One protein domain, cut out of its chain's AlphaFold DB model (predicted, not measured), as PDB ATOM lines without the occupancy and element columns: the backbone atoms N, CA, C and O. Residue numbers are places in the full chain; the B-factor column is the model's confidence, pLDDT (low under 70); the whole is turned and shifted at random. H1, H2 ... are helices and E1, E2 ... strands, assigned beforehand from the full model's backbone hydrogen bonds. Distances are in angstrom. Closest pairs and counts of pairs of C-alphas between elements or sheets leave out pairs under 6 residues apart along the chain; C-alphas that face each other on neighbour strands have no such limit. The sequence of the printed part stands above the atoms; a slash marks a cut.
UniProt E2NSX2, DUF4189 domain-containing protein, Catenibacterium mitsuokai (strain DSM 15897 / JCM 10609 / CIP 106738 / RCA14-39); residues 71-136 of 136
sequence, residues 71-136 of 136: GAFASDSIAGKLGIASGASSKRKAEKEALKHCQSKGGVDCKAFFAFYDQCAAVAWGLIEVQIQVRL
ATOM      1  N   GLY A  71     198.701 196.035 172.976       97.31
ATOM      2  CA  GLY A  71     198.727 194.995 171.962       97.31
ATOM      3  C   GLY A  71     198.308 193.649 172.544       97.31
ATOM      4  O   GLY A  71     198.255 193.471 173.763       97.31
ATOM      5  N   ALA A  72     197.954 192.711 171.671       98.19
ATOM      6  CA  ALA A  72     197.573 191.361 172.066       98.19
ATOM      7  C   ALA A  72     197.829 190.342 170.954       98.19
ATOM      8  O   ALA A  72     197.834 190.681 169.768       98.19
ATOM      9  N   PHE A  73     197.986 189.086 171.360       97.81
ATOM     10  CA  PHE A  73     198.057 187.922 170.491       97.81
ATOM     11  C   PHE A  73     196.905 186.967 170.800       97.81
ATOM     12  O   PHE A  73     196.545 186.747 171.962       97.81
ATOM     13  N   ALA A  74     196.335 186.391 169.746       97.19
ATOM     14  CA  ALA A  74     195.314 185.361 169.835       97.19
ATOM     15  C   ALA A  74     195.623 184.235 168.862       97.19
ATOM     16  O   ALA A  74     196.110 184.509 167.769       97.19
ATOM     17  N   SER A  75     195.332 182.991 169.219       95.38
ATOM     18  CA  SER A  75     195.527 181.863 168.317       95.38
ATOM     19  C   SER A  75     194.387 180.864 168.369       95.38
ATOM     20  O   SER A  75     193.704 180.724 169.380       95.38
ATOM     21  N   ASP A  76     194.199 180.182 167.249       93.94
ATOM     22  CA  ASP A  76     193.539 178.888 167.179       93.94
ATOM     23  C   ASP A  76     194.650 177.836 167.106       93.94
ATOM     24  O   ASP A  76     195.381 177.763 166.112       93.94
ATOM     25  N   SER A  77     194.816 177.069 168.184       87.38
ATOM     26  CA  SER A  77     195.873 176.061 168.303       87.38
ATOM     27  C   SER A  77     195.654 174.860 167.386       87.38
ATOM     28  O   SER A  77     196.622 174.203 167.022       87.38
ATOM     29  N   ILE A  78     194.407 174.574 167.001       87.19
ATOM     30  CA  ILE A  78     194.067 173.430 166.147       87.19
ATOM     31  C   ILE A  78     194.267 173.799 164.678       87.19
ATOM     32  O   ILE A  78     194.905 173.063 163.928       87.19
ATOM     33  N   ALA A  79     193.764 174.963 164.266       87.56
ATOM     34  CA  ALA A  79     193.888 175.444 162.889       87.56
ATOM     35  C   ALA A  79     195.244 176.118 162.595       87.56
ATOM     36  O   ALA A  79     195.514 176.490 161.447       87.56
ATOM     37  N   GLY A  80     196.072 176.332 163.624       89.50
ATOM     38  CA  GLY A  80     197.359 177.014 163.516       89.50
ATOM     39  C   GLY A  80     197.208 178.436 162.972       89.50
ATOM     40  O   GLY A  80     197.938 178.821 162.056       89.50
ATOM     41  N   LYS A  81     196.230 179.210 163.475       93.81
ATOM     42  CA  LYS A  81     195.952 180.605 163.047       93.81
ATOM     43  C   LYS A  81     196.249 181.602 164.169       93.81
ATOM     44  O   LYS A  81     195.943 181.317 165.314       93.81
ATOM     45  N   LEU A  82     196.867 182.747 163.850       95.25
ATOM     46  CA  LEU A  82     197.341 183.759 164.809       95.25
ATOM     47  C   LEU A  82     196.842 185.123 164.392       95.25
ATOM     48  O   LEU A  82     197.113 185.614 163.292       95.25
ATOM     49  N   GLY A  83     196.171 185.755 165.330       97.00
ATOM     50  CA  GLY A  83     195.790 187.143 165.301       97.00
ATOM     51  C   GLY A  83     196.705 187.985 166.173       97.00
ATOM     52  O   GLY A  83     197.207 187.554 167.210       97.00
ATOM     53  N   ILE A  84     196.905 189.212 165.719       97.38
ATOM     54  CA  ILE A  84     197.758 190.218 166.346       97.38
ATOM     55  C   ILE A  84     196.980 191.532 166.379       97.38
ATOM     56  O   ILE A  84     196.334 191.884 165.391       97.38
ATOM     57  N   ALA A  85     197.069 192.267 167.481       97.88
ATOM     58  CA  ALA A  85     196.597 193.642 167.583       97.88
ATOM     59  C   ALA A  85     197.662 194.526 168.233       97.88
ATOM     60  O   ALA A  85     198.430 194.062 169.078       97.88
ATOM     61  N   SER A  86     197.679 195.803 167.861       95.94
ATOM     62  CA  SER A  86     198.576 196.821 168.410       95.94
ATOM     63  C   SER A  86     197.890 198.190 168.429       95.94
ATOM     64  O   SER A  86     196.953 198.448 167.679       95.94
ATOM     65  N   GLY A  87     198.342 199.083 169.316       94.31
ATOM     66  CA  GLY A  87     197.864 200.472 169.372       94.31
ATOM     67  C   GLY A  87     196.476 200.676 169.997       94.31
ATOM     68  O   GLY A  87     195.972 201.807 170.014       94.31
ATOM     69  N   ALA A  88     195.859 199.630 170.545       96.38
ATOM     70  CA  ALA A  88     194.522 199.711 171.115       96.38
ATOM     71  C   ALA A  88     194.504 200.539 172.410       96.38
ATOM     72  O   ALA A  88     195.457 200.558 173.185       96.38
ATOM     73  N   SER A  89     193.382 201.212 172.674       95.00
ATOM     74  CA  SER A  89     193.216 202.080 173.850       95.00
ATOM     75  C   SER A  89     193.018 201.321 175.167       95.00
ATOM     76  O   SER A  89     193.053 201.924 176.237       95.00
ATOM     77  N   SER A  90     192.769 200.011 175.116       96.06
ATOM     78  CA  SER A  90     192.600 199.166 176.297       96.06
ATOM     79  C   SER A  90     192.948 197.712 175.994       96.06
ATOM     80  O   SER A  90     192.832 197.269 174.848       96.06
ATOM     81  N   LYS A  91     193.290 196.949 177.040       96.50
ATOM     82  CA  LYS A  91     193.546 195.503 176.961       96.50
ATOM     83  C   LYS A  91     192.410 194.756 176.258       96.50
ATOM     84  O   LYS A  91     192.639 194.046 175.289       96.50
ATOM     85  N   ARG A  92     191.165 195.001 176.683       97.75
ATOM     86  CA  ARG A  92     189.971 194.353 176.117       97.75
ATOM     87  C   ARG A  92     189.790 194.657 174.629       97.75
ATOM     88  O   ARG A  92     189.331 193.800 173.877       97.75
ATOM     89  N   LYS A  93     190.119 195.881 174.198       98.06
ATOM     90  CA  LYS A  93     190.055 196.256 172.782       98.06
ATOM     91  C   LYS A  93     191.148 195.542 171.982       98.06
ATOM     92  O   LYS A  93     190.820 194.970 170.948       98.06
ATOM     93  N   ALA A  94     192.377 195.485 172.504       98.19
ATOM     94  CA  ALA A  94     193.474 194.736 171.889       98.19
ATOM     95  C   ALA A  94     193.127 193.250 171.727       98.19
ATOM     96  O   ALA A  94     193.242 192.707 170.635       98.19
ATOM     97  N   GLU A  95     192.635 192.597 172.783       98.50
ATOM     98  CA  GLU A  95     192.241 191.183 172.738       98.50
ATOM     99  C   GLU A  95     191.132 190.942 171.710       98.50
ATOM    100  O   GLU A  95     191.227 190.022 170.901       98.50
ATOM    101  N   LYS A  96     190.104 191.800 171.673       98.56
ATOM    102  CA  LYS A  96     189.015 191.693 170.692       98.56
ATOM    103  C   LYS A  96     189.512 191.856 169.254       98.56
ATOM    104  O   LYS A  96     189.038 191.155 168.364       98.56
ATOM    105  N   GLU A  97     190.427 192.788 169.014       98.56
ATOM    106  CA  GLU A  97     191.028 193.000 167.694       98.56
ATOM    107  C   GLU A  97     191.928 191.824 167.293       98.56
ATOM    108  O   GLU A  97     191.831 191.349 166.161       98.56
ATOM    109  N   ALA A  98     192.710 191.273 168.226       98.44
ATOM    110  CA  ALA A  98     193.534 190.093 167.984       98.44
ATOM    111  C   ALA A  98     192.668 188.863 167.667       98.44
ATOM    112  O   ALA A  98     192.946 188.148 166.709       98.44
ATOM    113  N   LEU A  99     191.570 188.652 168.400       98.62
ATOM    114  CA  LEU A  99     190.604 187.581 168.126       98.62
ATOM    115  C   LEU A  99     190.006 187.699 166.719       98.62
ATOM    116  O   LEU A  99     190.007 186.724 165.970       98.62
ATOM    117  N   LYS A 100     189.565 188.900 166.327       98.50
ATOM    118  CA  LYS A 100     189.044 189.151 164.973       98.50
ATOM    119  C   LYS A 100     190.087 188.883 163.893       98.50
ATOM    120  O   LYS A 100     189.757 188.295 162.870       98.50
ATOM    121  N   HIS A 101     191.333 189.290 164.119       98.25
ATOM    122  CA  HIS A 101     192.429 189.045 163.184       98.25
ATOM    123  C   HIS A 101     192.772 187.545 163.076       98.25
ATOM    124  O   HIS A 101     193.111 187.059 162.001       98.25
ATOM    125  N   CYS A 102     192.654 186.783 164.165       97.56
ATOM    126  CA  CYS A 102     192.792 185.326 164.122       97.56
ATOM    127  C   CYS A 102     191.666 184.692 163.287       97.56
ATOM    128  O   CYS A 102     191.932 183.905 162.375       97.56
ATOM    129  N   GLN A 103     190.419 185.100 163.533       97.81
ATOM    130  CA  GLN A 103     189.246 184.597 162.812       97.81
ATOM    131  C   GLN A 103     189.289 184.952 161.324       97.81
ATOM    132  O   GLN A 103     188.991 184.110 160.479       97.81
ATOM    133  N   SER A 104     189.753 186.155 160.970       97.94
ATOM    134  CA  SER A 104     189.905 186.561 159.566       97.94
ATOM    135  C   SER A 104     190.950 185.738 158.806       97.94
ATOM    136  O   SER A 104     190.957 185.753 157.580       97.94
ATOM    137  N   LYS A 105     191.834 185.017 159.508       95.38
ATOM    138  CA  LYS A 105     192.784 184.056 158.922       95.38
ATOM    139  C   LYS A 105     192.242 182.623 158.866       95.38
ATOM    140  O   LYS A 105     192.995 181.703 158.544       95.38
ATOM    141  N   GLY A 106     190.960 182.427 159.177       95.19
ATOM    142  CA  GLY A 106     190.290 181.127 159.162       95.19
ATOM    143  C   GLY A 106     190.401 180.341 160.468       95.19
ATOM    144  O   GLY A 106     190.196 179.132 160.448       95.19
ATOM    145  N   GLY A 107     190.760 180.986 161.583       95.12
ATOM    146  CA  GLY A 107     190.668 180.359 162.903       95.12
ATOM    147  C   GLY A 107     189.210 180.295 163.365       95.12
ATOM    148  O   GLY A 107     188.460 181.256 163.179       95.12
ATOM    149  N   VAL A 108     188.809 179.177 163.960       95.00
ATOM    150  CA  VAL A 108     187.432 178.928 164.409       95.00
ATOM    151  C   VAL A 108     187.340 179.060 165.929       95.00
ATOM    152  O   VAL A 108     186.477 179.786 166.420       95.00
ATOM    153  N   ASP A 109     188.274 178.457 166.672       95.06
ATOM    154  CA  ASP A 109     188.355 178.538 168.142       95.06
ATOM    155  C   ASP A 109     189.501 179.466 168.585       95.06
ATOM    156  O   ASP A 109     190.413 179.095 169.324       95.06
ATOM    157  N   CYS A 110     189.486 180.701 168.078       96.62
ATOM    158  CA  CYS A 110     190.494 181.700 168.421       96.62
ATOM    159  C   CYS A 110     190.399 182.127 169.892       96.62
ATOM    160  O   CYS A 110     189.346 182.583 170.347       96.62
ATOM    161  N   LYS A 111     191.527 182.089 170.611       96.75
ATOM    162  CA  LYS A 111     191.653 182.523 172.013       96.75
ATOM    163  C   LYS A 111     192.805 183.502 172.182       96.75
ATOM    164  O   LYS A 111     193.903 183.274 171.686       96.75
ATOM    165  N   ALA A 112     192.560 184.601 172.894       97.38
ATOM    166  CA  ALA A 112     193.616 185.522 173.293       97.38
ATOM    167  C   ALA A 112     194.462 184.873 174.395       97.38
ATOM    168  O   ALA A 112     193.914 184.425 175.400       97.38
ATOM    169  N   PHE A 113     195.779 184.823 174.207       95.19
ATOM    170  CA  PHE A 113     196.699 184.170 175.149       95.19
ATOM    171  C   PHE A 113     197.752 185.123 175.719       95.19
ATOM    172  O   PHE A 113     198.372 184.818 176.735       95.19
ATOM    173  N   PHE A 114     197.952 186.289 175.100       96.50
ATOM    174  CA  PHE A 114     198.908 187.277 175.584       96.50
ATOM    175  C   PHE A 114     198.454 188.699 175.271       96.50
ATOM    176  O   PHE A 114     197.970 188.975 174.175       96.50
ATOM    177  N   ALA A 115     198.642 189.612 176.222       97.31
ATOM    178  CA  ALA A 115     198.400 191.037 176.046       97.31
ATOM    179  C   ALA A 115     199.531 191.835 176.693       97.31
ATOM    180  O   ALA A 115     200.010 191.488 177.771       97.31
ATOM    181  N   PHE A 116     199.927 192.917 176.040       95.69
ATOM    182  CA  PHE A 116     201.037 193.768 176.440       95.69
ATOM    183  C   PHE A 116     200.653 195.240 176.312       95.69
ATOM    184  O   PHE A 116     199.739 195.580 175.559       95.69
ATOM    185  N   TYR A 117     201.326 196.116 177.053       95.12
ATOM    186  CA  TYR A 117     201.115 197.558 176.971       95.12
ATOM    187  C   TYR A 117     202.428 198.301 177.132       95.12
ATOM    188  O   TYR A 117     203.285 197.843 177.878       95.12
ATOM    189  N   ASP A 118     202.566 199.416 176.415       91.19
ATOM    190  CA  ASP A 118     203.728 200.318 176.483       91.19
ATOM    191  C   ASP A 118     205.089 199.602 176.342       91.19
ATOM    192  O   ASP A 118     206.113 200.086 176.807       91.19
ATOM    193  N   GLN A 119     205.081 198.442 175.680       90.19
ATOM    194  CA  GLN A 119     206.223 197.562 175.462       90.19
ATOM    195  C   GLN A 119     206.103 196.906 174.087       90.19
ATOM    196  O   GLN A 119     205.007 196.798 173.520       90.19
ATOM    197  N   CYS A 120     207.221 196.422 173.562       90.88
ATOM    198  CA  CYS A 120     207.244 195.648 172.329       90.88
ATOM    199  C   CYS A 120     207.132 194.158 172.655       90.88
ATOM    200  O   CYS A 120     207.803 193.662 173.559       90.88
ATOM    201  N   ALA A 121     206.317 193.425 171.899       92.81
ATOM    202  CA  ALA A 121     206.247 191.975 172.005       92.81
ATOM    203  C   ALA A 121     206.378 191.323 170.629       92.81
ATOM    204  O   ALA A 121     205.808 191.800 169.646       92.81
ATOM    205  N   ALA A 122     207.108 190.216 170.579       93.31
ATOM    206  CA  ALA A 122     207.238 189.351 169.419       93.31
ATOM    207  C   ALA A 122     206.710 187.958 169.766       93.31
ATOM    208  O   ALA A 122     206.836 187.503 170.906       93.31
ATOM    209  N   VAL A 123     206.128 187.287 168.776       92.25
ATOM    210  CA  VAL A 123     205.633 185.919 168.911       92.25
ATOM    211  C   VAL A 123     206.155 185.069 167.761       92.25
ATOM    212  O   VAL A 123     206.013 185.435 166.594       92.25
ATOM    213  N   ALA A 124     206.761 183.939 168.105       89.25
ATOM    214  CA  ALA A 124     207.029 182.851 167.179       89.25
ATOM    215  C   ALA A 124     205.981 181.761 167.413       89.25
ATOM    216  O   ALA A 124     205.600 181.480 168.550       89.25
ATOM    217  N   TRP A 125     205.484 181.182 166.329       81.00
ATOM    218  CA  TRP A 125     204.357 180.262 166.363       81.00
ATOM    219  C   TRP A 125     204.551 179.125 165.366       81.00
ATOM    220  O   TRP A 125     205.044 179.335 164.256       81.00
ATOM    221  N   GLY A 126     204.154 177.926 165.779       76.75
ATOM    222  CA  GLY A 126     204.134 176.720 164.962       76.75
ATOM    223  C   GLY A 126     203.009 175.786 165.401       76.75
ATOM    224  O   GLY A 126     202.203 176.128 166.263       76.75
ATOM    225  N   LEU A 127     202.958 174.590 164.815       66.19
ATOM    226  CA  LEU A 127     201.912 173.599 165.107       66.19
ATOM    227  C   LEU A 127     201.998 173.003 166.523       66.19
ATOM    228  O   LEU A 127     201.054 172.358 166.963       66.19
ATOM    229  N   ILE A 128     203.126 173.183 167.218       65.94
ATOM    230  CA  ILE A 128     203.425 172.472 168.469       65.94
ATOM    231  C   ILE A 128     203.823 173.444 169.594       65.94
ATOM    232  O   ILE A 128     203.634 173.127 170.763       65.94
ATOM    233  N   GLU A 129     204.302 174.656 169.275       71.75
ATOM    234  CA  GLU A 129     204.779 175.615 170.280       71.75
ATOM    235  C   GLU A 129     204.487 177.083 169.927       71.75
ATOM    236  O   GLU A 129     204.473 177.486 168.758       71.75
ATOM    237  N   VAL A 130     204.298 177.892 170.976       77.31
ATOM    238  CA  VAL A 130     204.168 179.353 170.916       77.31
ATOM    239  C   VAL A 130     205.187 179.968 171.872       77.31
ATOM    240  O   VAL A 130     205.143 179.713 173.073       77.31
ATOM    241  N   GLN A 131     206.090 180.794 171.346       81.75
ATOM    242  CA  GLN A 131     207.147 181.465 172.107       81.75
ATOM    243  C   GLN A 131     206.930 182.978 172.062       81.75
ATOM    244  O   GLN A 131     206.741 183.547 170.985       81.75
ATOM    245  N   ILE A 132     206.964 183.636 173.223       82.88
ATOM    246  CA  ILE A 132     206.733 185.082 173.354       82.88
ATOM    247  C   ILE A 132     207.992 185.741 173.908       82.88
ATOM    248  O   ILE A 132     208.572 185.269 174.886       82.88
ATOM    249  N   GLN A 133     208.398 186.850 173.300       83.00
ATOM    250  CA  GLN A 133     209.479 187.705 173.786       83.00
ATOM    251  C   GLN A 133     208.948 189.117 173.996       83.00
ATOM    252  O   GLN A 133     208.269 189.661 173.126       83.00
ATOM    253  N   VAL A 134     209.257 189.707 175.150       83.88
ATOM    254  CA  VAL A 134     208.851 191.067 175.518       83.88
ATOM    255  C   VAL A 134     210.100 191.905 175.714       83.88
ATOM    256  O   VAL A 134     211.010 191.496 176.433       83.88
ATOM    257  N   ARG A 135     210.130 193.082 175.093       80.88
ATOM    258  CA  ARG A 135     211.176 194.078 175.295       80.88
ATOM    259  C   ARG A 135     210.547 195.362 175.823       80.88
ATOM    260  O   ARG A 135     209.608 195.875 175.210       80.88
ATOM    261  N   LEU A 136     211.070 195.813 176.962       68.06
ATOM    262  CA  LEU A 136     210.774 197.107 177.577       68.06
ATOM    263  C   LEU A 136     211.440 198.237 176.787       68.06
ATOM    264  O   LEU A 136     212.562 198.003 176.273       68.06
TER     265      LEU A 136
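This is residues 71 to 136 of the 136 residues of the protein "DUF4189 domain-containing protein" of Catenibacterium mitsuokai (strain DSM 15897 / JCM 10609 / CIP 106738 / RCA14-39) (UniProt E2NSX2). A three-stranded sheet, E2 E1 E3, makes the middle of a small stack, with helix H1 packed over one face and the hairpin of E4 and E5 covering part of the other as a second sheet. The strands of the two sheets are nearly lined up, at 2 degrees. The printed part has 66 residues, with one named helix and five named strands in the order E1 E2 H1 E3 E4 E5; both sheets are antiparallel and the class is mixed. It is compact, with a radius of gyration of the C-alphas of 11.0 A, and spans 30 by 21 by 13 A.

Begin at E1, residues 71 to 76, the inner strand. It forms an antiparallel hairpin with edge strand E2, residues 81 to 88; look for N 74 and O 83, 2.9 A apart. H1, residues 91 to 104, is on the sheet at a height of 5.5 A, making two layers, a helix on one face of a sheet. It runs slantwise to the strands, at 37 degrees to E2 on the local plane; their closest C-alphas are Gly 83 and Cys 102, 3.7 A apart. Every O i to N i+4 pair of H1 is within hydrogen-bond range. Edge strand E3, residues 111 to 117, is antiparallel to E1, with N 73 and O 114 2.8 A apart. E2, H1 and E3 form a split strand-helix-strand unit, its strands running the same way with E1 between them, and its crossover is right-handed. E4, residues 120 to 125, and E5, residues 130 to 135, are an antiparallel hairpin, with N 122 and O 133 2.9 A apart. The sheets form a sandwich, two sheets face to face, and the parts of them that face each other are 9.9 A centre to centre; H1 is apart from E4 and E5.

Find C-alpha 71 at (198.727, 194.995, 171.962), where E1 begins. E2 is 20.8 A long and H1 19.9 A. E5 ends at C-alpha 135, (211.176, 194.078, 175.295).

The C-alphas of Val 108 and Leu 136 are the farthest apart, 32.4 A. The printed part has no cut and no long link. Confidence is under 70 at residues 127 to 128 and 136.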